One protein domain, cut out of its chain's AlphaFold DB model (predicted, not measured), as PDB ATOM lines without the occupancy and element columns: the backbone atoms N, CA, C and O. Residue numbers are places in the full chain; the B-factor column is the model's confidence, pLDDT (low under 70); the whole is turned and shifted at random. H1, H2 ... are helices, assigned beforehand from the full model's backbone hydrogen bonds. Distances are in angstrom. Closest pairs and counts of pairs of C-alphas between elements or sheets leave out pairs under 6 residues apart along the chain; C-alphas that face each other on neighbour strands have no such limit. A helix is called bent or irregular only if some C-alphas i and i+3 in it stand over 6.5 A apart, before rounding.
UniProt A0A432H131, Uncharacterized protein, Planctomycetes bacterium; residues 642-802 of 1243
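Overview. This is residues 642 to 802 of the 1243 residues of an uncharacterized protein of Planctomycetes bacterium (UniProt A0A432H131). Four helices, H8, H1, H2 and H4, stand side by side in a row, neighbours running opposite ways, and the helical hairpin of H5 and H6 crosses one side of that row. H7 folds back along H6 and packs on H8 at the H8 end of the row, while a long loop, residues 675 to 689, reaches outward at the H4 end. The printed part has 161 residues, with eight named helices, H1 to H8 in order, and no named strand: an all-helix domain. It is compact, with a radius of gyration of the C-alphas of 16.5 A, yet elongated, spanning 56 by 32 by 25 A.

Arrangement. H1, residues 644 to 658, and H2, residues 661 to 668, form a hairpin at a shallow tilt of 28 degrees; their closest C-alphas, of Ala 655 and Ser 663, are 4.8 A apart. H3, residues 671 to 674, only just touches H6, residues 732 to 747, with 3 pairs of C-alphas within 8 A, the closest Ile 673 and Val 747 at 5.1 A. H4, residues 690 to 701, only just touches H2, with 3 pairs; the closest C-alphas are Ala 665 and Ile 694, 7.0 A apart. H5, residues 713 to 727, is the hub, touching five helices. It is about perpendicular to H2, at 80 degrees, touching it with residues 714 to 719 alone, closest at the C-alphas of Val 664 and Val 715, 6.8 A. H5 and H6 form a hairpin at a shallow tilt of 6 degrees, closest at the C-alphas of Ala 721 and Cys 742, 5.5 A. H7, residues 762 to 776, forms a hairpin with H6 at 29 degrees, closest at the C-alphas of Cys 732 and Gly 776, 4.6 A. H8, residues 785 to 797, touches H1 at a shallow tilt of 30 degrees, opposite ways, closest at the C-alphas of His 653 and Ser 786, 6.0 A. Every O i to N i+4 pair is within hydrogen-bond range in H1, H2, H4, H6 and H8; H5 has 8 of 11 and H7 10 of 11, and H3 is too short for such a pair.

Along the chain. H1 begins at C-alpha 644, (-9.845, -2.261, -18.128), and is 21.4 A long; H2 measures 10.4 A, H3 5.2 A, H4 16.0 A and H5 20.7 A. H5 is irregular: C-alphas 721 and 724 are 7.4 A apart. H6 measures 22.4 A, H7 21.0 A and H8 18.5 A, ending at C-alpha 797, (-13.866, -0.240, -5.600).

Size, cuts and confidence. The C-alphas farthest apart, of Gly 684 and Arg 778, are 57.8 A apart. The printed part has no cut; the links H3 to H4, H4 to H5 and H6 to H7 are long. Residues 683 to 684, 728 and 749 to 761 have pLDDT under 70.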
ATOM      1  N   GLU A 642      -9.878  -1.692 -10.919       80.31
ATOM      2  CA  GLU A 642      -8.569  -1.949 -11.538       80.31
ATOM      3  C   GLU A 642      -8.660  -2.676 -12.892       80.31
ATOM      4  O   GLU A 642      -7.658  -2.803 -13.612       80.31
ATOM      5  N   SER A 643      -9.854  -3.135 -13.274       81.38
ATOM      6  CA  SER A 643     -10.106  -3.731 -14.588       81.38
ATOM      7  C   SER A 643      -9.914  -2.713 -15.722       81.38
ATOM      8  O   SER A 643      -9.819  -1.506 -15.492       81.38
ATOM      9  N   SER A 644      -9.881  -3.178 -16.977       81.38
ATOM     10  CA  SER A 644      -9.845  -2.261 -18.128       81.38
ATOM     11  C   SER A 644     -11.048  -1.309 -18.131       81.38
ATOM     12  O   SER A 644     -10.877  -0.126 -18.406       81.38
ATOM     13  N   CYS A 645     -12.240  -1.791 -17.761       83.88
ATOM     14  CA  CYS A 645     -13.446  -0.967 -17.653       83.88
ATOM     15  C   CYS A 645     -13.330   0.074 -16.531       83.88
ATOM     16  O   CYS A 645     -13.675   1.237 -16.729       83.88
ATOM     17  N   GLY A 646     -12.801  -0.323 -15.370       86.50
ATOM     18  CA  GLY A 646     -12.577   0.580 -14.239       86.50
ATOM     19  C   GLY A 646     -11.576   1.696 -14.557       86.50
ATOM     20  O   GLY A 646     -11.837   2.865 -14.273       86.50
ATOM     21  N   ARG A 647     -10.475   1.373 -15.250       87.06
ATOM     22  CA  ARG A 647      -9.499   2.375 -15.719       87.06
ATOM     23  C   ARG A 647     -10.093   3.324 -16.753       87.06
ATOM     24  O   ARG A 647      -9.885   4.530 -16.652       87.06
ATOM     25  N   LEU A 648     -10.873   2.794 -17.695       89.69
ATOM     26  CA  LEU A 648     -11.607   3.603 -18.664       89.69
ATOM     27  C   LEU A 648     -12.555   4.594 -17.968       89.69
ATOM     28  O   LEU A 648     -12.571   5.770 -18.325       89.69
ATOM     29  N   LEU A 649     -13.296   4.154 -16.945       90.62
ATOM     30  CA  LEU A 649     -14.148   5.034 -16.134       90.62
ATOM     31  C   LEU A 649     -13.346   6.112 -15.408       90.62
ATOM     32  O   LEU A 649     -13.781   7.259 -15.368       90.62
ATOM     33  N   ALA A 650     -12.179   5.777 -14.855       90.50
ATOM     34  CA  ALA A 650     -11.321   6.743 -14.172       90.50
ATOM     35  C   ALA A 650     -10.768   7.821 -15.128       90.50
ATOM     36  O   ALA A 650     -10.757   9.015 -14.796       90.50
ATOM     37  N   ASP A 651     -10.354   7.422 -16.334       92.69
ATOM     38  CA  ASP A 651      -9.919   8.349 -17.384       92.69
ATOM     39  C   ASP A 651     -11.088   9.208 -17.889       92.69
ATOM     40  O   ASP A 651     -10.937  10.423 -18.063       92.69
ATOM     41  N   LEU A 652     -12.274   8.608 -18.048       93.56
ATOM     42  CA  LEU A 652     -13.499   9.312 -18.420       93.56
ATOM     43  C   LEU A 652     -13.900  10.336 -17.356       93.56
ATOM     44  O   LEU A 652     -14.135  11.493 -17.695       93.56
ATOM     45  N   HIS A 653     -13.918   9.950 -16.078       92.25
ATOM     46  CA  HIS A 653     -14.193  10.845 -14.953       92.25
ATOM     47  C   HIS A 653     -13.262  12.064 -14.991       92.25
ATOM     48  O   HIS A 653     -13.710  13.209 -14.962       92.25
ATOM     49  N   SER A 654     -11.958  11.826 -15.173       90.19
ATOM     50  CA  SER A 654     -10.946  12.885 -15.267       90.19
ATOM     51  C   SER A 654     -11.166  13.824 -16.467       90.19
ATOM     52  O   SER A 654     -10.853  15.024 -16.405       90.19
ATOM     53  N   ALA A 655     -11.662  13.293 -17.590       91.62
ATOM     54  CA  ALA A 655     -11.989  14.065 -18.788       91.62
ATOM     55  C   ALA A 655     -13.271  14.893 -18.600       91.62
ATOM     56  O   ALA A 655     -13.273  16.086 -18.917       91.62
ATOM     57  N   VAL A 656     -14.315  14.297 -18.015       90.94
ATOM     58  CA  VAL A 656     -15.595  14.946 -17.689       90.94
ATOM     59  C   VAL A 656     -15.412  16.059 -16.662       90.94
ATOM     60  O   VAL A 656     -16.017  17.110 -16.825       90.94
ATOM     61  N   GLU A 657     -14.528  15.910 -15.676       85.88
ATOM     62  CA  GLU A 657     -14.288  16.945 -14.665       85.88
ATOM     63  C   GLU A 657     -13.544  18.159 -15.252       85.88
ATOM     64  O   GLU A 657     -13.984  19.302 -15.137       85.88
ATOM     65  N   SER A 658     -12.423  17.934 -15.945       82.12
ATOM     66  CA  SER A 658     -11.463  19.017 -16.222       82.12
ATOM     67  C   SER A 658     -11.345  19.458 -17.682       82.12
ATOM     68  O   SER A 658     -10.807  20.541 -17.911       82.12
ATOM     69  N   LEU A 659     -11.763  18.627 -18.653       87.06
ATOM     70  CA  LEU A 659     -11.486  18.781 -20.097       87.06
ATOM     71  C   LEU A 659     -10.024  19.150 -20.426       87.06
ATOM     72  O   LEU A 659      -9.704  19.706 -21.481       87.06
ATOM     73  N   SER A 660      -9.100  18.819 -19.522       86.75
ATOM     74  CA  SER A 660      -7.701  19.168 -19.691       86.75
ATOM     75  C   SER A 660      -7.099  18.386 -20.853       86.75
ATOM     76  O   SER A 660      -7.431  17.222 -21.098       86.75
ATOM     77  N   ARG A 661      -6.088  18.965 -21.505       86.88
ATOM     78  CA  ARG A 661      -5.305  18.236 -22.514       86.88
ATOM     79  C   ARG A 661      -4.764  16.903 -21.970       86.88
ATOM     80  O   ARG A 661      -4.601  15.951 -22.720       86.88
ATOM     81  N   ARG A 662      -4.447  16.822 -20.667       84.81
ATOM     82  CA  ARG A 662      -3.922  15.588 -20.057       84.81
ATOM     83  C   ARG A 662      -4.983  14.497 -19.965       84.81
ATOM     84  O   ARG A 662      -4.667  13.370 -20.314       84.81
ATOM     85  N   SER A 663      -6.174  14.826 -19.479       90.12
ATOM     86  CA  SER A 663      -7.236  13.840 -19.284       90.12
ATOM     87  C   SER A 663      -7.766  13.323 -20.616       90.12
ATOM     88  O   SER A 663      -7.867  12.116 -20.788       90.12
ATOM     89  N   VAL A 664      -7.957  14.198 -21.610       90.44
ATOM     90  CA  VAL A 664      -8.353  13.764 -22.963       90.44
ATOM     91  C   VAL A 664      -7.282  12.888 -23.613       90.44
ATOM     92  O   VAL A 664      -7.599  11.873 -24.221       90.44
ATOM     93  N   ALA A 665      -6.002  13.232 -23.458       88.88
ATOM     94  CA  ALA A 665      -4.919  12.437 -24.027       88.88
ATOM     95  C   ALA A 665      -4.694  11.096 -23.297       88.88
ATOM     96  O   ALA A 665      -4.140  10.182 -23.902       88.88
ATOM     97  N   ALA A 666      -5.077  10.978 -22.020       89.06
ATOM     98  CA  ALA A 666      -5.092   9.704 -21.297       89.06
ATOM     99  C   ALA A 666      -6.230   8.815 -21.815       89.06
ATOM    100  O   ALA A 666      -5.969   7.712 -22.282       89.06
ATOM    101  N   LEU A 667      -7.446   9.367 -21.889       91.81
ATOM    102  CA  LEU A 667      -8.618   8.678 -22.426       91.81
ATOM    103  C   LEU A 667      -8.403   8.206 -23.876       91.81
ATOM    104  O   LEU A 667      -8.713   7.069 -24.212       91.81
ATOM    105  N   ALA A 668      -7.776   9.034 -24.720       90.44
ATOM    106  CA  ALA A 668      -7.435   8.686 -26.102       90.44
ATOM    107  C   ALA A 668      -6.474   7.490 -26.229       90.44
ATOM    108  O   ALA A 668      -6.480   6.800 -27.245       90.44
ATOM    109  N   ARG A 669      -5.620   7.267 -25.223       89.25
ATOM    110  CA  ARG A 669      -4.646   6.165 -25.197       89.25
ATOM    111  C   ARG A 669      -5.230   4.869 -24.658       89.25
ATOM    112  O   ARG A 669      -4.550   3.847 -24.718       89.25
ATOM    113  N   HIS A 670      -6.450   4.895 -24.125       87.88
ATOM    114  CA  HIS A 670      -7.097   3.673 -23.690       87.88
ATOM    115  C   HIS A 670      -7.269   2.737 -24.905       87.88
ATOM    116  O   HIS A 670      -7.822   3.183 -25.916       87.88
ATOM    117  N   PRO A 671      -6.843   1.458 -24.842       82.19
ATOM    118  CA  PRO A 671      -6.829   0.562 -26.007       82.19
ATOM    119  C   PRO A 671      -8.184   0.447 -26.713       82.19
ATOM    120  O   PRO A 671      -8.259   0.479 -27.937       82.19
ATOM    121  N   ALA A 672      -9.265   0.411 -25.929       81.00
ATOM    122  CA  ALA A 672     -10.633   0.319 -26.440       81.00
ATOM    123  C   ALA A 672     -11.124   1.580 -27.188       81.00
ATOM    124  O   ALA A 672     -12.086   1.503 -27.943       81.00
ATOM    125  N   ILE A 673     -10.480   2.736 -26.983       87.75
ATOM    126  CA  ILE A 673     -10.826   4.007 -27.644       87.75
ATOM    127  C   ILE A 673      -9.890   4.266 -28.820       87.75
ATOM    128  O   ILE A 673     -10.347   4.651 -29.894       87.75
ATOM    129  N   HIS A 674      -8.588   4.045 -28.616       84.19
ATOM    130  CA  HIS A 674      -7.514   4.314 -29.574       84.19
ATOM    131  C   HIS A 674      -7.862   3.890 -31.008       84.19
ATOM    132  O   HIS A 674      -7.742   4.693 -31.931       84.19
ATOM    133  N   ILE A 675      -8.352   2.658 -31.166       80.31
ATOM    134  CA  ILE A 675      -8.625   2.010 -32.457       80.31
ATOM    135  C   ILE A 675      -9.731   2.733 -33.252       80.31
ATOM    136  O   ILE A 675      -9.809   2.603 -34.469       80.31
ATOM    137  N   ARG A 676     -10.591   3.509 -32.583       82.56
ATOM    138  CA  ARG A 676     -11.731   4.209 -33.198       82.56
ATOM    139  C   ARG A 676     -11.490   5.691 -33.439       82.56
ATOM    140  O   ARG A 676     -12.338   6.357 -34.036       82.56
ATOM    141  N   LEU A 677     -10.382   6.236 -32.945       87.06
ATOM    142  CA  LEU A 677     -10.135   7.662 -33.068       87.06
ATOM    143  C   LEU A 677      -9.865   8.034 -34.534       87.06
ATOM    144  O   LEU A 677      -9.111   7.346 -35.217       87.06
ATOM    145  N   PRO A 678     -10.430   9.146 -35.031       85.56
ATOM    146  CA  PRO A 678     -10.139   9.615 -36.378       85.56
ATOM    147  C   PRO A 678      -8.700  10.147 -36.480       85.56
ATOM    148  O   PRO A 678      -8.260  10.951 -35.651       85.56
ATOM    149  N   GLY A 679      -7.985   9.724 -37.527       81.56
ATOM    150  CA  GLY A 679      -6.671  10.259 -37.892       81.56
ATOM    151  C   GLY A 679      -6.731  11.707 -38.399       81.56
ATOM    152  O   GLY A 679      -7.801  12.305 -38.546       81.56
ATOM    153  N   LEU A 680      -5.564  12.296 -38.676       79.94
ATOM    154  CA  LEU A 680      -5.452  13.651 -39.234       79.94
ATOM    155  C   LEU A 680      -4.789  13.633 -40.615       79.94
ATOM    156  O   LEU A 680      -3.591  13.375 -40.725       79.94
ATOM    157  N   THR A 681      -5.527  14.022 -41.653       81.75
ATOM    158  CA  THR A 681      -4.981  14.204 -43.006       81.75
ATOM    159  C   THR A 681      -4.289  15.565 -43.136       81.75
ATOM    160  O   THR A 681      -4.897  16.625 -42.968       81.75
ATOM    161  N   LEU A 682      -2.992  15.559 -43.445       77.25
ATOM    162  CA  LEU A 682      -2.206  16.767 -43.695       77.25
ATOM    163  C   LEU A 682      -2.370  17.267 -45.138       77.25
ATOM    164  O   LEU A 682      -2.707  16.518 -46.057       77.25
ATOM    165  N   LYS A 683      -2.034  18.546 -45.369       69.25
ATOM    166  CA  LYS A 683      -1.877  19.090 -46.729       69.25
ATOM    167  C   LYS A 683      -0.821  18.267 -47.479       69.25
ATOM    168  O   LYS A 683       0.330  18.233 -47.050       69.25
ATOM    169  N   GLY A 684      -1.228  17.614 -48.568       68.25
ATOM    170  CA  GLY A 684      -0.394  16.673 -49.328       68.25
ATOM    171  C   GLY A 684      -0.797  15.198 -49.201       68.25
ATOM    172  O   GLY A 684      -0.077  14.349 -49.707       68.25
ATOM    173  N   GLY A 685      -1.915  14.880 -48.534       75.50
ATOM    174  CA  GLY A 685      -2.510  13.533 -48.531       75.50
ATOM    175  C   GLY A 685      -1.907  12.547 -47.526       75.50
ATOM    176  O   GLY A 685      -2.393  11.432 -47.409       75.50
ATOM    177  N   ARG A 686      -0.878  12.948 -46.768       78.31
ATOM    178  CA  ARG A 686      -0.320  12.129 -45.684       78.31
ATOM    179  C   ARG A 686      -1.276  12.096 -44.492       78.31
ATOM    180  O   ARG A 686      -1.575  13.152 -43.930       78.31
ATOM    181  N   GLU A 687      -1.665  10.906 -44.062       81.38
ATOM    182  CA  GLU A 687      -2.415  10.695 -42.824       81.38
ATOM    183  C   GLU A 687      -1.473  10.541 -41.627       81.38
ATOM    184  O   GLU A 687      -0.355  10.033 -41.742       81.38
ATOM    185  N   LEU A 688      -1.896  11.078 -40.485       81.06
ATOM    186  CA  LEU A 688      -1.260  10.862 -39.194       81.06
ATOM    187  C   LEU A 688      -2.180  10.023 -38.327       81.06
ATOM    188  O   LEU A 688      -3.368  10.345 -38.205       81.06
ATOM    189  N   GLU A 689      -1.587   9.046 -37.651       86.12
ATOM    190  CA  GLU A 689      -2.272   8.261 -36.636       86.12
ATOM    191  C   GLU A 689      -2.840   9.168 -35.531       86.12
ATOM    192  O   GLU A 689      -2.232  10.197 -35.189       86.12
ATOM    193  N   PRO A 690      -3.986   8.809 -34.924       85.75
ATOM    194  CA  PRO A 690      -4.650   9.642 -33.928       85.75
ATOM    195  C   PRO A 690      -3.733  10.054 -32.771       85.75
ATOM    196  O   PRO A 690      -3.660  11.240 -32.440       85.75
ATOM    197  N   ILE A 691      -2.969   9.118 -32.201       86.50
ATOM    198  CA  ILE A 691      -2.047   9.403 -31.088       86.50
ATOM    199  C   ILE A 691      -0.912  10.326 -31.526       86.50
ATOM    200  O   ILE A 691      -0.599  11.289 -30.825       86.50
ATOM    201  N   GLU A 692      -0.344  10.101 -32.714       84.00
ATOM    202  CA  GLU A 692       0.693  10.975 -33.268       84.00
ATOM    203  C   GLU A 692       0.154  12.402 -33.464       84.00
ATOM    204  O   GLU A 692       0.837  13.387 -33.162       84.00
ATOM    205  N   SER A 693      -1.090  12.532 -33.933       87.31
ATOM    206  CA  SER A 693      -1.747  13.825 -34.114       87.31
ATOM    207  C   SER A 693      -1.945  14.561 -32.781       87.31
ATOM    208  O   SER A 693      -1.655  15.760 -32.695       87.31
ATOM    209  N   ILE A 694      -2.338  13.844 -31.720       87.44
ATOM    210  CA  ILE A 694      -2.510  14.374 -30.360       87.44
ATOM    211  C   ILE A 694      -1.165  14.799 -29.771       87.44
ATOM    212  O   ILE A 694      -1.070  15.876 -29.178       87.44
ATOM    213  N   ASP A 695      -0.110  14.010 -29.960       83.25
ATOM    214  CA  ASP A 695       1.216  14.314 -29.422       83.25
ATOM    215  C   ASP A 695       1.865  15.499 -30.128       83.25
ATOM    216  O   ASP A 695       2.434  16.385 -29.477       83.25
ATOM    217  N   ARG A 696       1.698  15.607 -31.449       81.06
ATOM    218  CA  ARG A 696       2.110  16.794 -32.209       81.06
ATOM    219  C   ARG A 696       1.318  18.030 -31.808       81.06
ATOM    220  O   ARG A 696       1.909  19.098 -31.666       81.06
ATOM    221  N   TRP A 697       0.008  17.908 -31.621       85.62
ATOM    222  CA  TRP A 697      -0.831  19.003 -31.136       85.62
ATOM    223  C   TRP A 697      -0.395  19.462 -29.735       85.62
ATOM    224  O   TRP A 697      -0.117  20.643 -29.532       85.62
ATOM    225  N   SER A 698      -0.226  18.523 -28.801       81.38
ATOM    226  CA  SER A 698       0.216  18.774 -27.425       81.38
ATOM    227  C   SER A 698       1.585  19.457 -27.367       81.38
ATOM    228  O   SER A 698       1.741  20.452 -26.659       81.38
ATOM    229  N   SER A 699       2.571  18.943 -28.108       75.50
ATOM    230  CA  SER A 699       3.946  19.462 -28.106       75.50
ATOM    231  C   SER A 699       4.072  20.814 -28.809       75.50
ATOM    232  O   SER A 699       4.748  21.704 -28.295       75.50
ATOM    233  N   ARG A 700       3.400  21.007 -29.949       76.62
ATOM    234  CA  ARG A 700       3.556  22.220 -30.767       76.62
ATOM    235  C   ARG A 700       2.655  23.366 -30.329       76.62
ATOM    236  O   ARG A 700       3.102  24.505 -30.336       76.62
ATOM    237  N   ARG A 701       1.396  23.082 -29.971       81.44
ATOM    238  CA  ARG A 701       0.430  24.122 -29.576       81.44
ATOM    239  C   ARG A 701       0.448  24.424 -28.082       81.44
ATOM    240  O   ARG A 701       0.053  25.518 -27.695       81.44
ATOM    241  N   GLN A 702       0.927  23.497 -27.248       78.25
ATOM    242  CA  GLN A 702       1.005  23.647 -25.786       78.25
ATOM    243  C   GLN A 702      -0.319  24.083 -25.106       78.25
ATOM    244  O   GLN A 702      -0.305  24.971 -24.246       78.25
ATOM    245  N   PRO A 703      -1.469  23.468 -25.446       83.94
ATOM    246  CA  PRO A 703      -2.755  23.845 -24.876       83.94
ATOM    247  C   PRO A 703      -2.887  23.391 -23.419       83.94
ATOM    248  O   PRO A 703      -2.350  22.356 -22.997       83.94
ATOM    249  N   VAL A 704      -3.630  24.178 -22.641       81.06
ATOM    250  CA  VAL A 704      -4.057  23.810 -21.281       81.06
ATOM    251  C   VAL A 704      -5.329  22.956 -21.333       81.06
ATOM    252  O   VAL A 704      -5.436  21.954 -20.621       81.06
ATOM    253  N   GLN A 705      -6.257  23.323 -22.216       83.56
ATOM    254  CA  GLN A 705      -7.590  22.740 -22.362       83.56
ATOM    255  C   GLN A 705      -7.747  22.046 -23.717       83.56
ATOM    256  O   GLN A 705      -7.062  22.385 -24.680       83.56
ATOM    257  N   ALA A 706      -8.661  21.082 -23.798       85.25
ATOM    258  CA  ALA A 706      -9.007  20.401 -25.045       85.25
ATOM    259  C   ALA A 706      -9.921  21.226 -25.973       85.25
ATOM    260  O   ALA A 706     -10.203  20.794 -27.083       85.25
ATOM    261  N   SER A 707     -10.342  22.422 -25.554       84.31
ATOM    262  CA  SER A 707     -11.157  23.360 -26.340       84.31
ATOM    263  C   SER A 707     -10.363  24.203 -27.353       84.31
ATOM    264  O   SER A 707     -10.913  25.147 -27.917       84.31
ATOM    265  N   ASP A 708      -9.077  23.904 -27.578       85.06
ATOM    266  CA  ASP A 708      -8.268  24.580 -28.603       85.06
ATOM    267  C   ASP A 708      -8.944  24.432 -29.984       85.06
ATOM    268  O   ASP A 708      -9.121  23.301 -30.437       85.06
ATOM    269  N   PRO A 709      -9.280  25.528 -30.695       82.88
ATOM    270  CA  PRO A 709      -9.952  25.461 -31.999       82.88
ATOM    271  C   PRO A 709      -9.183  24.683 -33.073       82.88
ATOM    272  O   PRO A 709      -9.744  24.321 -34.104       82.88
ATOM    273  N   LEU A 710      -7.882  24.465 -32.859       84.75
ATOM    274  CA  LEU A 710      -6.999  23.713 -33.748       84.75
ATOM    275  C   LEU A 710      -6.600  22.348 -33.163       84.75
ATOM    276  O   LEU A 710      -5.555  21.798 -33.525       84.75
ATOM    277  N   ALA A 711      -7.412  21.814 -32.247       88.12
ATOM    278  CA  ALA A 711      -7.300  20.445 -31.769       88.12
ATOM    279  C   ALA A 711      -7.530  19.429 -32.908       88.12
ATOM    280  O   ALA A 711      -8.305  19.690 -33.832       88.12
ATOM    281  N   PRO A 712      -6.844  18.271 -32.884       90.62
ATOM    282  CA  PRO A 712      -7.015  17.250 -33.907       90.62
ATOM    283  C   PRO A 712      -8.417  16.617 -33.829       90.62
ATOM    284  O   PRO A 712      -9.025  16.617 -32.753       90.62
ATOM    285  N   PRO A 713      -8.911  16.008 -34.926       91.38
ATOM    286  CA  PRO A 713     -10.218  15.352 -34.971       91.38
ATOM    287  C   PRO A 713     -10.462  14.375 -33.815       91.38
ATOM    288  O   PRO A 713     -11.560  14.341 -33.272       91.38
ATOM    289  N   ALA A 714      -9.432  13.638 -33.387       91.31
ATOM    290  CA  ALA A 714      -9.507  12.715 -32.257       91.31
ATOM    291  C   ALA A 714      -9.871  13.395 -30.922       91.31
ATOM    292  O   ALA A 714     -10.634  12.846 -30.132       91.31
ATOM    293  N   VAL A 715      -9.362  14.606 -30.671       92.19
ATOM    294  CA  VAL A 715      -9.689  15.377 -29.458       92.19
ATOM    295  C   VAL A 715     -11.127  15.877 -29.519       92.19
ATOM    296  O   VAL A 715     -11.848  15.782 -28.529       92.19
ATOM    297  N   GLU A 716     -11.558  16.362 -30.683       90.75
ATOM    298  CA  GLU A 716     -12.928  16.837 -30.882       90.75
ATOM    299  C   GLU A 716     -13.951  15.695 -30.809       90.75
ATOM    300  O   GLU A 716     -15.035  15.877 -30.261       90.75
ATOM    301  N   PHE A 717     -13.592  14.504 -31.299       92.25
ATOM    302  CA  PHE A 717     -14.386  13.285 -31.157       92.25
ATOM    303  C   PHE A 717     -14.651  12.962 -29.682       92.25
ATOM    304  O   PHE A 717     -15.806  12.854 -29.275       92.25
ATOM    305  N   ILE A 718     -13.594  12.904 -28.862       93.38
ATOM    306  CA  ILE A 718     -13.720  12.652 -27.421       93.38
ATOM    307  C   ILE A 718     -14.540  13.756 -26.751       93.38
ATOM    308  O   ILE A 718     -15.435  13.461 -25.965       93.38
ATOM    309  N   ARG A 719     -14.264  15.028 -27.069       92.25
ATOM    310  CA  ARG A 719     -14.976  16.168 -26.479       92.25
ATOM    311  C   ARG A 719     -16.481  16.079 -26.733       92.25
ATOM    312  O   ARG A 719     -17.253  16.235 -25.798       92.25
ATOM    313  N   LYS A 720     -16.886  15.784 -27.973       91.19
ATOM    314  CA  LYS A 720     -18.297  15.598 -28.337       91.19
ATOM    315  C   LYS A 720     -18.933  14.417 -27.608       91.19
ATOM    316  O   LYS A 720     -20.041  14.567 -27.111       91.19
ATOM    317  N   ALA A 721     -18.231  13.287 -27.515       91.50
ATOM    318  CA  ALA A 721     -18.751  12.086 -26.862       91.50
ATOM    319  C   ALA A 721     -19.001  12.284 -25.355       91.50
ATOM    320  O   ALA A 721     -19.947  11.725 -24.810       91.50
ATOM    321  N   ILE A 722     -18.182  13.091 -24.669       93.56
ATOM    322  CA  ILE A 722     -18.334  13.336 -23.222       93.56
ATOM    323  C   ILE A 722     -19.215  14.549 -22.883       93.56
ATOM    324  O   ILE A 722     -19.542  14.748 -21.713       93.56
ATOM    325  N   GLU A 723     -19.581  15.376 -23.869       90.69
ATOM    326  CA  GLU A 723     -20.340  16.619 -23.669       90.69
ATOM    327  C   GLU A 723     -21.658  16.416 -22.887       90.69
ATOM    328  O   GLU A 723     -21.875  17.170 -21.938       90.69
ATOM    329  N   PRO A 724     -22.489  15.379 -23.152       90.44
ATOM    330  CA  PRO A 724     -23.746  15.170 -22.420       90.44
ATOM    331  C   PRO A 724     -23.569  14.983 -20.905       90.44
ATOM    332  O   PRO A 724     -24.427  15.366 -20.112       90.44
ATOM    333  N   LEU A 725     -22.430  14.426 -20.482       90.06
ATOM    334  CA  LEU A 725     -22.094  14.241 -19.067       90.06
ATOM    335  C   LEU A 725     -21.611  15.542 -18.404       90.06
ATOM    336  O   LEU A 725     -21.525  15.610 -17.175       90.06
ATOM    337  N   ARG A 726     -21.297  16.572 -19.201       88.00
ATOM    338  CA  ARG A 726     -20.769  17.864 -18.748       88.00
ATOM    339  C   ARG A 726     -21.801  18.994 -18.717       88.00
ATOM    340  O   ARG A 726     -21.631  19.893 -17.898       88.00
ATOM    341  N   THR A 727     -22.805  18.999 -19.598       71.50
ATOM    342  CA  THR A 727     -23.598  20.217 -19.882       71.50
ATOM    343  C   THR A 727     -24.924  20.368 -19.150       71.50
ATOM    344  O   THR A 727     -25.397  21.493 -19.037       71.50
ATOM    345  N   ASP A 728     -25.498  19.301 -18.601       64.81
ATOM    346  CA  ASP A 728     -26.807  19.345 -17.926       64.81
ATOM    347  C   ASP A 728     -26.721  18.772 -16.521       64.81
ATOM    348  O   ASP A 728     -25.737  18.104 -16.238       64.81
ATOM    349  N   ALA A 729     -27.712  19.019 -15.655       71.31
ATOM    350  CA  ALA A 729     -27.961  18.302 -14.400       71.31
ATOM    351  C   ALA A 729     -29.224  17.441 -14.580       71.31
ATOM    352  O   ALA A 729     -30.257  17.978 -14.963       71.31
ATOM    353  N   GLY A 730     -29.137  16.129 -14.359       76.62
ATOM    354  CA  GLY A 730     -30.240  15.178 -14.567       76.62
ATOM    355  C   GLY A 730     -30.379  14.245 -13.371       76.62
ATOM    356  O   GLY A 730     -29.453  14.171 -12.555       76.62
ATOM    357  N   ASN A 731     -31.513  13.558 -13.247       81.06
ATOM    358  CA  ASN A 731     -31.693  12.567 -12.182       81.06
ATOM    359  C   ASN A 731     -30.737  11.370 -12.394       81.06
ATOM    360  O   ASN A 731     -30.056  11.264 -13.419       81.06
ATOM    361  N   CYS A 732     -30.657  10.454 -11.426       82.81
ATOM    362  CA  CYS A 732     -29.717   9.328 -11.506       82.81
ATOM    363  C   CYS A 732     -29.929   8.455 -12.760       82.81
ATOM    364  O   CYS A 732     -28.950   8.002 -13.355       82.81
ATOM    365  N   SER A 733     -31.181   8.265 -13.192       82.75
ATOM    366  CA  SER A 733     -31.522   7.465 -14.375       82.75
ATOM    367  C   SER A 733     -31.023   8.121 -15.668       82.75
ATOM    368  O   SER A 733     -30.336   7.477 -16.466       82.75
ATOM    369  N   ASP A 734     -31.239   9.433 -15.817       85.00
ATOM    370  CA  ASP A 734     -30.737  10.211 -16.955       85.00
ATOM    371  C   ASP A 734     -29.205  10.114 -17.054       85.00
ATOM    372  O   ASP A 734     -28.645   9.971 -18.145       85.00
ATOM    373  N   ARG A 735     -28.504  10.152 -15.911       88.94
ATOM    374  CA  ARG A 735     -27.033  10.064 -15.872       88.94
ATOM    375  C   ARG A 735     -26.493   8.715 -16.252       88.94
ATOM    376  O   ARG A 735     -25.497   8.651 -16.971       88.94
ATOM    377  N   VAL A 736     -27.143   7.656 -15.794       87.81
ATOM    378  CA  VAL A 736     -26.813   6.302 -16.224       87.81
ATOM    379  C   VAL A 736     -26.956   6.191 -17.740       87.81
ATOM    380  O   VAL A 736     -26.031   5.725 -18.403       87.81
ATOM    381  N   GLN A 737     -28.064   6.672 -18.307       85.88
ATOM    382  CA  GLN A 737     -28.292   6.589 -19.747       85.88
ATOM    383  C   GLN A 737     -27.243   7.385 -20.541       85.88
ATOM    384  O   GLN A 737     -26.693   6.881 -21.520       85.88
ATOM    385  N   GLN A 738     -26.917   8.602 -20.099       89.75
ATOM    386  CA  GLN A 738     -25.864   9.422 -20.706       89.75
ATOM    387  C   GLN A 738     -24.487   8.757 -20.617       89.75
ATOM    388  O   GLN A 738     -23.708   8.832 -21.568       89.75
ATOM    389  N   LEU A 739     -24.181   8.094 -19.499       89.94
ATOM    390  CA  LEU A 739     -22.929   7.368 -19.328       89.94
ATOM    391  C   LEU A 739     -22.839   6.185 -20.290       89.94
ATOM    392  O   LEU A 739     -21.829   6.039 -20.972       89.94
ATOM    393  N   LEU A 740     -23.893   5.373 -20.379       85.44
ATOM    394  CA  LEU A 740     -23.949   4.236 -21.298       85.44
ATOM    395  C   LEU A 740     -23.804   4.691 -22.755       85.44
ATOM    396  O   LEU A 740     -23.020   4.103 -23.499       85.44
ATOM    397  N   GLN A 741     -24.480   5.776 -23.144       85.94
ATOM    398  CA  GLN A 741     -24.332   6.347 -24.481       85.94
ATOM    399  C   GLN A 741     -22.900   6.836 -24.735       85.94
ATOM    400  O   GLN A 741     -22.322   6.518 -25.769       85.94
ATOM    401  N   CYS A 742     -22.291   7.535 -23.774       89.56
ATOM    402  CA  CYS A 742     -20.902   7.986 -23.874       89.56
ATOM    403  C   CYS A 742     -19.926   6.809 -24.055       89.56
ATOM    404  O   CYS A 742     -19.006   6.876 -24.871       89.56
ATOM    405  N   PHE A 743     -20.149   5.703 -23.338       86.19
ATOM    406  CA  PHE A 743     -19.380   4.468 -23.495       86.19
ATOM    407  C   PHE A 743     -19.497   3.889 -24.905       86.19
ATOM    408  O   PHE A 743     -18.480   3.548 -25.511       86.19
ATOM    409  N   LEU A 744     -20.719   3.805 -25.435       82.25
ATOM    410  CA  LEU A 744     -20.976   3.318 -26.789       82.25
ATOM    411  C   LEU A 744     -20.354   4.228 -27.854       82.25
ATOM    412  O   LEU A 744     -19.763   3.729 -28.809       82.25
ATOM    413  N   ASP A 745     -20.420   5.545 -27.674       86.19
ATOM    414  CA  ASP A 745     -19.833   6.505 -28.609       86.19
ATOM    415  C   ASP A 745     -18.299   6.382 -28.644       86.19
ATOM    416  O   ASP A 745     -17.699   6.387 -29.722       86.19
ATOM    417  N   LEU A 746     -17.661   6.217 -27.478       87.81
ATOM    418  CA  LEU A 746     -16.202   6.135 -27.341       87.81
ATOM    419  C   LEU A 746     -15.621   4.779 -27.764       87.81
ATOM    420  O   LEU A 746     -14.629   4.739 -28.492       87.81
ATOM    421  N   VAL A 747     -16.210   3.678 -27.296       83.31
ATOM    422  CA  VAL A 747     -15.675   2.315 -27.474       83.31
ATOM    423  C   VAL A 747     -16.312   1.594 -28.661       83.31
ATOM    424  O   VAL A 747     -15.723   0.676 -29.232       83.31
ATOM    425  N   GLY A 748     -17.493   2.037 -29.088       75.31
ATOM    426  CA  GLY A 748     -18.276   1.354 -30.103       75.31
ATOM    427  C   GLY A 748     -19.004   0.126 -29.594       75.31
ATOM    428  O   GLY A 748     -18.692  -0.412 -28.534       75.31
ATOM    429  N   SER A 749     -19.936  -0.350 -30.411       68.00
ATOM    430  CA  SER A 749     -20.551  -1.657 -30.248       68.00
ATOM    431  C   SER A 749     -19.910  -2.694 -31.169       68.00
ATOM    432  O   SER A 749     -19.604  -2.390 -32.325       68.00
ATOM    433  N   GLY A 750     -19.754  -3.925 -30.684       58.06
ATOM    434  CA  GLY A 750     -19.574  -5.092 -31.547       58.06
ATOM    435  C   GLY A 750     -20.857  -5.429 -32.317       58.06
ATOM    436  O   GLY A 750     -21.875  -4.745 -32.182       58.06
ATOM    437  N   ASP A 751     -20.838  -6.529 -33.075       48.16
ATOM    438  CA  ASP A 751     -21.983  -7.000 -33.880       48.16
ATOM    439  C   ASP A 751     -23.259  -7.250 -33.048       48.16
ATOM    440  O   ASP A 751     -24.368  -7.274 -33.578       48.16
ATOM    441  N   THR A 752     -23.111  -7.409 -31.729       48.75
ATOM    442  CA  THR A 752     -24.182  -7.649 -30.752       48.75
ATOM    443  C   THR A 752     -24.684  -6.387 -30.045       48.75
ATOM    444  O   THR A 752     -25.491  -6.502 -29.129       48.75
ATOM    445  N   GLY A 753     -24.203  -5.186 -30.385       54.47
ATOM    446  CA  GLY A 753     -24.583  -3.954 -29.676       54.47
ATOM    447  C   GLY A 753     -23.833  -3.714 -28.352       54.47
ATOM    448  O   GLY A 753     -23.933  -2.628 -27.787       54.47
ATOM    449  N   GLN A 754     -23.051  -4.686 -27.863       53.31
ATOM    450  CA  GLN A 754     -22.271  -4.560 -26.625       53.31
ATOM    451  C   GLN A 754     -20.965  -3.778 -26.830       53.31
ATOM    452  O   GLN A 754     -20.372  -3.888 -27.907       53.31
ATOM    453  N   PRO A 755     -20.470  -3.047 -25.809       60.47
ATOM    454  CA  PRO A 755     -19.158  -2.411 -25.866       60.47
ATOM    455  C   PRO A 755     -18.060  -3.430 -26.193       60.47
ATOM    456  O   PRO A 755     -18.026  -4.501 -25.588       60.47
ATOM    457  N   SER A 756     -17.134  -3.089 -27.093       64.88
ATOM    458  CA  SER A 756     -15.949  -3.909 -27.415       64.88
ATOM    459  C   SER A 756     -14.910  -3.914 -26.278       64.88
ATOM    460  O   SER A 756     -13.770  -3.483 -26.446       64.88
ATOM    461  N   LEU A 757     -15.310  -4.378 -25.093       66.06
ATOM    462  CA  LEU A 757     -14.475  -4.564 -23.905       66.06
ATOM    463  C   LEU A 757     -14.447  -6.051 -23.514       66.06
ATOM    464  O   LEU A 757     -15.402  -6.776 -23.797       66.06
ATOM    465  N   PRO A 758     -13.380  -6.532 -22.848       63.69
ATOM    466  CA  PRO A 758     -13.358  -7.887 -22.309       63.69
ATOM    467  C   PRO A 758     -14.557  -8.123 -21.384       63.69
ATOM    468  O   PRO A 758     -14.824  -7.302 -20.507       63.69
ATOM    469  N   ALA A 759     -15.242  -9.262 -21.533       63.44
ATOM    470  CA  ALA A 759     -16.382  -9.620 -20.680       63.44
ATOM    471  C   ALA A 759     -16.015  -9.603 -19.182       63.44
ATOM    472  O   ALA A 759     -16.803  -9.180 -18.339       63.44
ATOM    473  N   SER A 760     -14.775  -9.989 -18.855       61.72
ATOM    474  CA  SER A 760     -14.217  -9.889 -17.507       61.72
ATOM    475  C   SER A 760     -14.111  -8.422 -17.065       61.72
ATOM    476  O   SER A 760     -13.210  -7.700 -17.498       61.72
ATOM    477  N   GLY A 761     -15.012  -7.997 -16.181       65.56
ATOM    478  CA  GLY A 761     -15.052  -6.645 -15.616       65.56
ATOM    479  C   GLY A 761     -16.262  -5.808 -16.038       65.56
ATOM    480  O   GLY A 761     -16.509  -4.775 -15.417       65.56
ATOM    481  N   LEU A 762     -17.040  -6.252 -17.036       75.38
ATOM    482  CA  LEU A 762     -18.323  -5.629 -17.383       75.38
ATOM    483  C   LEU A 762     -19.410  -5.938 -16.344       75.38
ATOM    484  O   LEU A 762     -20.210  -5.058 -16.051       75.38
ATOM    485  N   ASP A 763     -19.389  -7.123 -15.731       78.44
ATOM    486  CA  ASP A 763     -20.387  -7.536 -14.730       78.44
ATOM    487  C   ASP A 763     -20.468  -6.562 -13.544       78.44
ATOM    488  O   ASP A 763     -21.555  -6.152 -13.138       78.44
ATOM    489  N   GLY A 764     -19.317  -6.122 -13.020       80.62
ATOM    490  CA  GLY A 764     -19.274  -5.122 -11.952       80.62
ATOM    491  C   GLY A 764     -19.840  -3.772 -12.385       80.62
ATOM    492  O   GLY A 764     -20.562  -3.142 -11.614       80.62
ATOM    493  N   LEU A 765     -19.568  -3.341 -13.625       82.81
ATOM    494  CA  LEU A 765     -20.124  -2.102 -14.177       82.81
ATOM    495  C   LEU A 765     -21.642  -2.197 -14.340       82.81
ATOM    496  O   LEU A 765     -22.344  -1.279 -13.928       82.81
ATOM    497  N   ILE A 766     -22.144  -3.306 -14.882       83.38
ATOM    498  CA  ILE A 766     -23.582  -3.566 -15.022       83.38
ATOM    499  C   ILE A 766     -24.244  -3.536 -13.641       83.38
ATOM    500  O   ILE A 766     -25.190  -2.781 -13.437       83.38
ATOM    501  N   SER A 767     -23.683  -4.249 -12.659       84.31
ATOM    502  CA  SER A 767     -24.184  -4.244 -11.279       84.31
ATOM    503  C   SER A 767     -24.189  -2.839 -10.659       84.31
ATOM    504  O   SER A 767     -25.163  -2.447 -10.014       84.31
ATOM    505  N   ALA A 768     -23.120  -2.058 -10.849       86.25
ATOM    506  CA  ALA A 768     -23.021  -0.693 -10.332       86.25
ATOM    507  C   ALA A 768     -24.048   0.247 -10.986       86.25
ATOM    508  O   ALA A 768     -24.703   1.030 -10.296       86.25
ATOM    509  N   VAL A 769     -24.223   0.132 -12.304       86.50
ATOM    510  CA  VAL A 769     -25.211   0.885 -13.078       86.50
ATOM    511  C   VAL A 769     -26.632   0.540 -12.636       86.50
ATOM    512  O   VAL A 769     -27.406   1.445 -12.342       86.50
ATOM    513  N   GLU A 770     -26.966  -0.744 -12.501       85.12
ATOM    514  CA  GLU A 770     -28.283  -1.182 -12.031       85.12
ATOM    515  C   GLU A 770     -28.599  -0.674 -10.621       85.12
ATOM    516  O   GLU A 770     -29.713  -0.210 -10.366       85.12
ATOM    517  N   LYS A 771     -27.624  -0.730  -9.703       85.50
ATOM    518  CA  LYS A 771     -27.772  -0.194  -8.342       85.50
ATOM    519  C   LYS A 771     -28.075   1.301  -8.367       85.50
ATOM    520  O   LYS A 771     -28.981   1.738  -7.662       85.50
ATOM    521  N   LEU A 772     -27.370   2.068  -9.197       84.88
ATOM    522  CA  LEU A 772     -27.593   3.508  -9.318       84.88
ATOM    523  C   LEU A 772     -28.936   3.836  -9.996       84.88
ATOM    524  O   LEU A 772     -29.637   4.745  -9.552       84.88
ATOM    525  N   SER A 773     -29.342   3.072 -11.016       83.38
ATOM    526  CA  SER A 773     -30.644   3.227 -11.680       83.38
ATOM    527  C   SER A 773     -31.820   2.984 -10.734       83.38
ATOM    528  O   SER A 773     -32.749   3.784 -10.724       83.38
ATOM    529  N   ARG A 774     -31.762   1.941  -9.888       82.00
ATOM    530  CA  ARG A 774     -32.821   1.639  -8.900       82.00
ATOM    531  C   ARG A 774     -33.037   2.767  -7.890       82.00
ATOM    532  O   ARG A 774     -34.142   2.921  -7.377       82.00
ATOM    533  N   ILE A 775     -31.994   3.543  -7.589       79.31
ATOM    534  CA  ILE A 775     -32.104   4.720  -6.717       79.31
ATOM    535  C   ILE A 775     -32.808   5.861  -7.450       79.31
ATOM    536  O   ILE A 775     -33.657   6.518  -6.857       79.31
ATOM    537  N   GLY A 776     -32.515   6.056  -8.740       71.06
ATOM    538  CA  GLY A 776     -33.178   7.065  -9.571       71.06
ATOM    539  C   GLY A 776     -34.704   6.939  -9.605       71.06
ATOM    540  O   GLY A 776     -35.382   7.956  -9.664       71.06
ATOM    541  N   ASP A 777     -35.246   5.724  -9.474       70.25
ATOM    542  CA  ASP A 777     -36.698   5.491  -9.395       70.25
ATOM    543  C   ASP A 777     -37.341   6.052  -8.114       70.25
ATOM    544  O   ASP A 777     -38.547   6.293  -8.068       70.25
ATOM    545  N   ARG A 778     -36.555   6.225  -7.047       74.31
ATOM    546  CA  ARG A 778     -37.009   6.744  -5.748       74.31
ATOM    547  C   ARG A 778     -36.647   8.209  -5.543       74.31
ATOM    548  O   ARG A 778     -37.121   8.820  -4.589       74.31
ATOM    549  N   ASP A 779     -35.769   8.740  -6.386       73.44
ATOM    550  CA  ASP A 779     -35.002   9.925  -6.067       73.44
ATOM    551  C   ASP A 779     -34.723  10.806  -7.292       73.44
ATOM    552  O   ASP A 779     -33.843  10.534  -8.114       73.44
ATOM    553  N   GLU A 780     -35.483  11.898  -7.387       74.38
ATOM    554  CA  GLU A 780     -35.514  12.790  -8.549       74.38
ATOM    555  C   GLU A 780     -34.500  13.946  -8.483       74.38
ATOM    556  O   GLU A 780     -34.413  14.738  -9.424       74.38
ATOM    557  N   ASP A 781     -33.725  14.077  -7.400       76.81
ATOM    558  CA  ASP A 781     -32.787  15.197  -7.284       76.81
ATOM    559  C   ASP A 781     -31.692  15.136  -8.371       76.81
ATOM    560  O   ASP A 781     -31.150  14.067  -8.681       76.81
ATOM    561  N   PRO A 782     -31.272  16.299  -8.899       80.56
ATOM    562  CA  PRO A 782     -30.247  16.364  -9.927       80.56
ATOM    563  C   PRO A 782     -28.867  15.928  -9.409       80.56
ATOM    564  O   PRO A 782     -28.364  16.414  -8.392       80.56
ATOM    565  N   LEU A 783     -28.202  15.071 -10.182       82.69
ATOM    566  CA  LEU A 783     -26.832  14.604  -9.979       82.69
ATOM    567  C   LEU A 783     -25.951  15.092 -11.137       82.69
ATOM    568  O   LEU A 783     -26.405  15.132 -12.282       82.69
ATOM    569  N   SER A 784     -24.694  15.489 -10.897       85.00
ATOM    570  CA  SER A 784     -23.784  15.827 -12.007       85.00
ATOM    571  C   SER A 784     -23.266  14.554 -12.698       85.00
ATOM    572  O   SER A 784     -23.176  13.508 -12.059       85.00
ATOM    573  N   GLY A 785     -22.892  14.616 -13.982       87.50
ATOM    574  CA  GLY A 785     -22.301  13.457 -14.665       87.50
ATOM    575  C   GLY A 785     -20.981  13.016 -14.023       87.50
ATOM    576  O   GLY A 785     -20.725  11.822 -13.896       87.50
ATOM    577  N   SER A 786     -20.185  13.966 -13.515       87.25
ATOM    578  CA  SER A 786     -18.971  13.662 -12.745       87.25
ATOM    579  C   SER A 786     -19.288  12.905 -11.451       87.25
ATOM    580  O   SER A 786     -18.633  11.906 -11.170       87.25
ATOM    581  N   ASP A 787     -20.302  13.332 -10.687       84.44
ATOM    582  CA  ASP A 787     -20.700  12.638  -9.450       84.44
ATOM    583  C   ASP A 787     -21.212  11.225  -9.743       84.44
ATOM    584  O   ASP A 787     -20.878  10.293  -9.017       84.44
ATOM    585  N   ALA A 788     -21.994  11.053 -10.814       87.81
ATOM    586  CA  ALA A 788     -22.515   9.749 -11.214       87.81
ATOM    587  C   ALA A 788     -21.384   8.763 -11.542       87.81
ATOM    588  O   ALA A 788     -21.383   7.638 -11.045       87.81
ATOM    589  N   ILE A 789     -20.380   9.197 -12.313       90.62
ATOM    590  CA  ILE A 789     -19.209   8.362 -12.607       90.62
ATOM    591  C   ILE A 789     -18.410   8.085 -11.327       90.62
ATOM    592  O   ILE A 789     -17.979   6.955 -11.121       90.62
ATOM    593  N   ALA A 790     -18.232   9.080 -10.452       88.00
ATOM    594  CA  ALA A 790     -17.520   8.900  -9.188       88.00
ATOM    595  C   ALA A 790     -18.209   7.869  -8.275       88.00
ATOM    596  O   ALA A 790     -17.524   7.037  -7.689       88.00
ATOM    597  N   LEU A 791     -19.545   7.879  -8.196       86.81
ATOM    598  CA  LEU A 791     -20.332   6.879  -7.464       86.81
ATOM    599  C   LEU A 791     -20.231   5.485  -8.093       86.81
ATOM    600  O   LEU A 791     -20.163   4.493  -7.381       86.81
ATOM    601  N   ILE A 792     -20.185   5.384  -9.421       88.75
ATOM    602  CA  ILE A 792     -19.968   4.089 -10.077       88.75
ATOM    603  C   ILE A 792     -18.564   3.570  -9.767       88.75
ATOM    604  O   ILE A 792     -18.424   2.410  -9.400       88.75
ATOM    605  N   ILE A 793     -17.533   4.414  -9.848       88.88
ATOM    606  CA  ILE A 793     -16.167   4.033  -9.462       88.88
ATOM    607  C   ILE A 793     -16.127   3.585  -7.992       88.88
ATOM    608  O   ILE A 793     -15.517   2.561  -7.710       88.88
ATOM    609  N   ASP A 794     -16.823   4.280  -7.083       85.44
ATOM    610  CA  ASP A 794     -16.992   3.894  -5.666       85.44
ATOM    611  C   ASP A 794     -17.508   2.453  -5.531       85.44
ATOM    612  O   ASP A 794     -16.888   1.620  -4.878       85.44
ATOM    613  N   LEU A 795     -18.593   2.120  -6.236       84.88
ATOM    614  CA  LEU A 795     -19.180   0.774  -6.231       84.88
ATOM    615  C   LEU A 795     -18.253  -0.287  -6.845       84.88
ATOM    616  O   LEU A 795     -18.286  -1.460  -6.462       84.88
ATOM    617  N   LEU A 796     -17.431   0.102  -7.821       85.12
ATOM    618  CA  LEU A 796     -16.434  -0.780  -8.429       85.12
ATOM    619  C   LEU A 796     -15.201  -0.987  -7.543       85.12
ATOM    620  O   LEU A 796     -14.525  -2.002  -7.700       85.12
ATOM    621  N   GLU A 797     -14.897  -0.060  -6.633       82.94
ATOM    622  CA  GLU A 797     -13.866  -0.240  -5.600       82.94
ATOM    623  C   GLU A 797     -14.330  -1.242  -4.529       82.94
ATOM    624  O   GLU A 797     -13.527  -2.030  -4.036       82.94
ATOM    625  N   GLU A 798     -15.629  -1.271  -4.219       75.38
ATOM    626  CA  GLU A 798     -16.225  -2.190  -3.235       75.38
ATOM    627  C   GLU A 798     -16.476  -3.610  -3.775       75.38
ATOM    628  O   GLU A 798     -16.827  -4.524  -3.023       75.38
ATOM    629  N   SER A 799     -16.296  -3.831  -5.079       77.31
ATOM    630  CA  SER A 799     -16.515  -5.126  -5.723       77.31
ATOM    631  C   SER A 799     -15.248  -5.649  -6.388       77.31
ATOM    632  O   SER A 799     -14.475  -4.911  -6.994       77.31
ATOM    633  N   ALA A 800     -15.061  -6.965  -6.354       80.12
ATOM    634  CA  ALA A 800     -13.921  -7.622  -6.978       80.12
ATOM    635  C   ALA A 800     -14.374  -8.713  -7.946       80.12
ATOM    636  O   ALA A 800     -15.348  -9.423  -7.696       80.12
ATOM    637  N   ILE A 801     -13.638  -8.846  -9.044       78.88
ATOM    638  CA  ILE A 801     -13.705  -9.958  -9.984       78.88
ATOM    639  C   ILE A 801     -13.165 -11.186  -9.242       78.88
ATOM    640  O   ILE A 801     -11.981 -11.195  -8.878       78.88
ATOM    641  N   PRO A 802     -14.002 -12.209  -8.987       72.31
ATOM    642  CA  PRO A 802     -13.555 -13.419  -8.321       72.31
ATOM    643  C   PRO A 802     -12.487 -14.107  -9.159       72.31
ATOM    644  O   PRO A 802     -12.645 -14.287 -10.368       72.31
TER     645      PRO A 802